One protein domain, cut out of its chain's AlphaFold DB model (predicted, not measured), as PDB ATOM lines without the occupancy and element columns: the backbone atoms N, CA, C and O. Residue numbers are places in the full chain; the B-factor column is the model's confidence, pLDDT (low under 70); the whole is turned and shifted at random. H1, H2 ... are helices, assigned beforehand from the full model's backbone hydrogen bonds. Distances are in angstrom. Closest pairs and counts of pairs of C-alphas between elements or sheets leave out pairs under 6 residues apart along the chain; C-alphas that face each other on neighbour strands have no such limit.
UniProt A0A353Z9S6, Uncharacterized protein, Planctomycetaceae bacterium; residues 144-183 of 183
ATOM      1  N   PRO A 144     117.724 230.134 260.253       90.38
ATOM      2  CA  PRO A 144     118.155 231.255 261.095       90.38
ATOM      3  C   PRO A 144     117.907 231.018 262.593       90.38
ATOM      4  O   PRO A 144     118.636 231.527 263.450       90.38
ATOM      5  N   LEU A 145     116.874 230.235 262.926       92.31
ATOM      6  CA  LEU A 145     116.585 229.849 264.305       92.31
ATOM      7  C   LEU A 145     117.642 228.869 264.822       92.31
ATOM      8  O   LEU A 145     118.166 229.081 265.914       92.31
ATOM      9  N   LYS A 146     118.000 227.853 264.026       93.88
ATOM     10  CA  LYS A 146     119.071 226.895 264.350       93.88
ATOM     11  C   LYS A 146     120.405 227.615 264.571       93.88
ATOM     12  O   LYS A 146     120.993 227.473 265.636       93.88
ATOM     13  N   GLU A 147     120.801 228.492 263.651       94.06
ATOM     14  CA  GLU A 147     122.026 229.300 263.770       94.06
ATOM     15  C   GLU A 147     122.024 230.180 265.029       94.06
ATOM     16  O   GLU A 147     123.038 230.356 265.705       94.06
ATOM     17  N   THR A 148     120.869 230.744 265.383       94.81
ATOM     18  CA  THR A 148     120.731 231.539 266.608       94.81
ATOM     19  C   THR A 148     120.889 230.683 267.858       94.81
ATOM     20  O   THR A 148     121.581 231.102 268.788       94.81
ATOM     21  N   VAL A 149     120.308 229.484 267.879       95.75
ATOM     22  CA  VAL A 149     120.497 228.524 268.971       95.75
ATOM     23  C   VAL A 149     121.966 228.117 269.081       95.75
ATOM     24  O   VAL A 149     122.508 228.148 270.183       95.75
ATOM     25  N   ASP A 150     122.646 227.843 267.971       95.25
ATOM     26  CA  ASP A 150     124.069 227.490 267.985       95.25
ATOM     27  C   ASP A 150     124.948 228.631 268.508       95.25
ATOM     28  O   ASP A 150     125.836 228.401 269.331       95.25
ATOM     29  N   ARG A 151     124.644 229.887 268.156       95.94
ATOM     30  CA  ARG A 151     125.314 231.059 268.751       95.94
ATOM     31  C   ARG A 151     125.084 231.161 270.258       95.94
ATOM     32  O   ARG A 151     126.013 231.496 270.991       95.94
ATOM     33  N   ILE A 152     123.871 230.875 270.732       95.75
ATOM     34  CA  ILE A 152     123.568 230.844 272.171       95.75
ATOM     35  C   ILE A 152     124.393 229.750 272.856       95.75
ATOM     36  O   ILE A 152     125.004 230.016 273.890       95.75
ATOM     37  N   ARG A 153     124.456 228.547 272.272       96.12
ATOM     38  CA  ARG A 153     125.237 227.419 272.802       96.12
ATOM     39  C   ARG A 153     126.724 227.759 272.883       96.12
ATOM     40  O   ARG A 153     127.311 227.623 273.952       96.12
ATOM     41  N   ALA A 154     127.301 228.294 271.808       95.06
ATOM     42  CA  ALA A 154     128.692 228.749 271.775       95.06
ATOM     43  C   ALA A 154     128.963 229.829 272.835       95.06
ATOM     44  O   ALA A 154     129.941 229.761 273.579       95.06
ATOM     45  N   ARG A 155     128.058 230.810 272.968       96.25
ATOM     46  CA  ARG A 155     128.205 231.880 273.963       96.25
ATOM     47  C   ARG A 155     128.140 231.357 275.394       96.25
ATOM     48  O   ARG A 155     128.860 231.865 276.248       96.25
ATOM     49  N   LEU A 156     127.289 230.372 275.667       95.88
ATOM     50  CA  LEU A 156     127.234 229.719 276.973       95.88
ATOM     51  C   LEU A 156     128.502 228.908 277.246       95.88
ATOM     52  O   LEU A 156     129.048 229.027 278.342       95.88
ATOM     53  N   ALA A 157     129.010 228.176 276.252       95.25
ATOM     54  CA  ALA A 157     130.237 227.393 276.377       95.25
ATOM     55  C   ALA A 157     131.444 228.276 276.739       95.25
ATOM     56  O   ALA A 157     132.167 227.962 277.679       95.25
ATOM     57  N   MET A 158     131.587 229.448 276.104       92.75
ATOM     58  CA  MET A 158     132.608 230.452 276.466       92.75
ATOM     59  C   MET A 158     132.495 230.949 277.918       92.75
ATOM     60  O   MET A 158     133.472 231.410 278.500       92.75
ATOM     61  N   LEU A 159     131.299 230.883 278.506       94.75
ATOM     62  CA  LEU A 159     131.030 231.249 279.899       94.75
ATOM     63  C   LEU A 159     131.091 230.039 280.846       94.75
ATOM     64  O   LEU A 159     130.633 230.141 281.985       94.75
ATOM     65  N   ASN A 160     131.620 228.901 280.383       92.88
ATOM     66  CA  ASN A 160     131.654 227.627 281.103       92.88
ATOM     67  C   ASN A 160     130.258 227.171 281.574       92.88
ATOM     68  O   ASN A 160     130.089 226.649 282.679       92.88
ATOM     69  N   ARG A 161     129.226 227.411 280.755       95.00
ATOM     70  CA  ARG A 161     127.839 226.981 280.986       95.00
ATOM     71  C   ARG A 161     127.319 226.207 279.777       95.00
ATOM     72  O   ARG A 161     127.788 226.390 278.662       95.00
ATOM     73  N   ALA A 162     126.307 225.374 279.991       95.62
ATOM     74  CA  ALA A 162     125.643 224.621 278.931       95.62
ATOM     75  C   ALA A 162     124.121 224.732 279.059       95.62
ATOM     76  O   ALA A 162     123.596 225.007 280.145       95.62
ATOM     77  N   LEU A 163     123.412 224.516 277.948       94.62
ATOM     78  CA  LEU A 163     121.975 224.265 277.992       94.62
ATOM     79  C   LEU A 163     121.705 222.905 278.648       94.62
ATOM     80  O   LEU A 163     122.604 222.081 278.839       94.62
ATOM     81  N   ARG A 164     120.446 222.683 279.028       96.12
ATOM     82  CA  ARG A 164     120.022 221.410 279.609       96.12
ATOM     83  C   ARG A 164     120.334 220.274 278.628       96.12
ATOM     84  O   ARG A 164     119.965 220.373 277.464       96.12
ATOM     85  N   ASP A 165     121.010 219.239 279.126       94.50
ATOM     86  CA  ASP A 165     121.414 218.041 278.376       94.50
ATOM     87  C   ASP A 165     122.364 218.308 277.180       94.50
ATOM     88  O   ASP A 165     122.547 217.446 276.330       94.50
ATOM     89  N   ASP A 166     123.022 219.479 277.130       94.06
ATOM     90  CA  ASP A 166     123.908 219.910 276.027       94.06
ATOM     91  C   ASP A 166     125.373 220.114 276.472       94.06
ATOM     92  O   ASP A 166     126.114 220.961 275.971       94.06
ATOM     93  N   GLN A 167     125.798 219.362 277.487       94.56
ATOM     94  CA  GLN A 167     127.129 219.495 278.094       94.56
ATOM     95  C   GLN A 167     128.242 219.021 277.150       94.56
ATOM     96  O   GLN A 167     129.303 219.638 277.091       94.56
ATOM     97  N   GLU A 168     127.988 217.965 276.375       95.12
ATOM     98  CA  GLU A 168     128.959 217.411 275.425       95.12
ATOM     99  C   GLU A 168     129.342 218.415 274.336       95.12
ATOM    100  O   GLU A 168     130.513 218.518 273.968       95.12
ATOM    101  N   PHE A 169     128.372 219.193 273.844       94.88
ATOM    102  CA  PHE A 169     128.639 220.254 272.878       94.88
ATOM    103  C   PHE A 169     129.541 221.331 273.473       94.88
ATOM    104  O   PHE A 169     130.510 221.731 272.836       94.88
ATOM    105  N   ALA A 170     129.243 221.783 274.695       94.00
ATOM    106  CA  ALA A 170     130.019 222.832 275.344       94.00
ATOM    107  C   ALA A 170     131.485 222.419 275.552       94.00
ATOM    108  O   ALA A 170     132.378 223.229 275.314       94.00
ATOM    109  N   LEU A 171     131.734 221.158 275.932       94.25
ATOM    110  CA  LEU A 171     133.088 220.613 276.084       94.25
ATOM    111  C   LEU A 171     133.831 220.562 274.743       94.25
ATOM    112  O   LEU A 171     134.921 221.118 274.634       94.25
ATOM    113  N   ARG A 172     133.213 219.986 273.701       94.56
ATOM    114  CA  ARG A 172     133.813 219.920 272.355       94.56
ATOM    115  C   ARG A 172     134.105 221.303 271.781       94.56
ATOM    116  O   ARG A 172     135.153 221.511 271.180       94.56
ATOM    117  N   PHE A 173     133.184 222.247 271.967       94.81
ATOM    118  CA  PHE A 173     133.364 223.621 271.513       94.81
ATOM    119  C   PHE A 173     134.547 224.290 272.219       94.81
ATOM    120  O   PHE A 173     135.339 224.967 271.573       94.81
ATOM    121  N   LEU A 174     134.695 224.088 273.532       93.25
ATOM    122  CA  LEU A 174     135.798 224.661 274.298       93.25
ATOM    123  C   LEU A 174     137.155 224.077 273.876       93.25
ATOM    124  O   LEU A 174     138.119 224.828 273.752       93.25
ATOM    125  N   GLU A 175     137.222 222.769 273.616       93.88
ATOM    126  CA  GLU A 175     138.421 222.103 273.085       93.88
ATOM    127  C   GLU A 175     138.832 222.679 271.723       93.88
ATOM    128  O   GLU A 175     139.993 223.035 271.525       93.88
ATOM    129  N   GLN A 176     137.873 222.827 270.801       92.62
ATOM    130  CA  GLN A 176     138.108 223.425 269.482       92.62
ATOM    131  C   GLN A 176     138.547 224.887 269.595       92.62
ATOM    132  O   GLN A 176     139.531 225.290 268.980       92.62
ATOM    133  N   PHE A 177     137.868 225.664 270.435       91.94
ATOM    134  CA  PHE A 177     138.179 227.072 270.652       91.94
ATOM    135  C   PHE A 177     139.571 227.274 271.269       91.94
ATOM    136  O   PHE A 177     140.293 228.199 270.890       91.94
ATOM    137  N   ALA A 178     139.977 226.406 272.200       90.44
ATOM    138  CA  ALA A 178     141.319 226.422 272.775       90.44
ATOM    139  C   ALA A 178     142.390 226.062 271.734       90.44
ATOM    140  O   ALA A 178     143.431 226.717 271.693       90.44
ATOM    141  N   ALA A 179     142.122 225.077 270.870       92.31
ATOM    142  CA  ALA A 179     143.026 224.698 269.786       92.31
ATOM    143  C   ALA A 179     143.223 225.847 268.780       92.31
ATOM    144  O   ALA A 179     144.365 226.200 268.480       92.31
ATOM    145  N   GLU A 180     142.134 226.486 268.337       90.50
ATOM    146  CA  GLU A 180     142.171 227.651 267.439       90.50
ATOM    147  C   GLU A 180     142.871 228.860 268.068       90.50
ATOM    148  O   GLU A 180     143.589 229.572 267.379       90.50
ATOM    149  N   SER A 181     142.711 229.081 269.376       86.75
ATOM    150  CA  SER A 181     143.361 230.201 270.081       86.75
ATOM    151  C   SER A 181     144.859 229.982 270.337       86.75
ATOM    152  O   SER A 181     145.551 230.916 270.739       86.75
ATOM    153  N   SER A 182     145.346 228.749 270.178       83.50
ATOM    154  CA  SER A 182     146.749 228.367 270.400       83.50
ATOM    155  C   SER A 182     147.574 228.241 269.114       83.50
ATOM    156  O   SER A 182     148.782 228.017 269.198       83.50
ATOM    157  N   SER A 183     146.921 228.372 267.953       70.19
ATOM    158  CA  SER A 183     147.542 228.399 266.620       70.19
ATOM    159  C   SER A 183     147.739 229.835 266.144       70.19
ATOM    160  O   SER A 183     148.763 230.080 265.470       70.19
TER     161      SER A 183
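What this domain is: This is residues 144 to 183 of the 183 residues of an uncharacterized protein of Planctomycetaceae bacterium (UniProt A0A353Z9S6). Two helices of equal residue count, H1 then H2, make an open V, meeting where the last part of H1 packs on the first half of H2. A loop joins them at the closed end of the V, and residues 144 to 149 and 178 to 183 stick out as its free tips. The printed part has 40 residues, is all helix with no named strand, and is only just compact, close to loose, with a radius of gyration of the C-alphas of 10.4 A and spans of 31 by 22 by 14 A.

How they stand to each other: H1, residues 144 to 158, touches H2, residues 167 to 181, with residues 153 to 158 alone, and H2 touches it with residues 169 to 174 alone. Their closest C-alphas, of Ala 157 and Ala 170, are 4.7 A apart. Their lines are about perpendicular, at 74 degrees. In H1 and H2 every O i to N i+4 pair is within hydrogen-bond range.

Where its parts are: H1 begins at C-alpha 144 (118.155, 231.255, 261.095) and measures 21.1 A. H2 measures 21.0 A and ends at C-alpha 181 (143.361, 230.201, 270.081).

The domain as a whole: The C-alphas farthest apart, of Arg 164 and Ser 183, are 31.2 A apart. The printed part has no cut, and its one link, 8 residues, is short. No printed residue is under 70 in pLDDT.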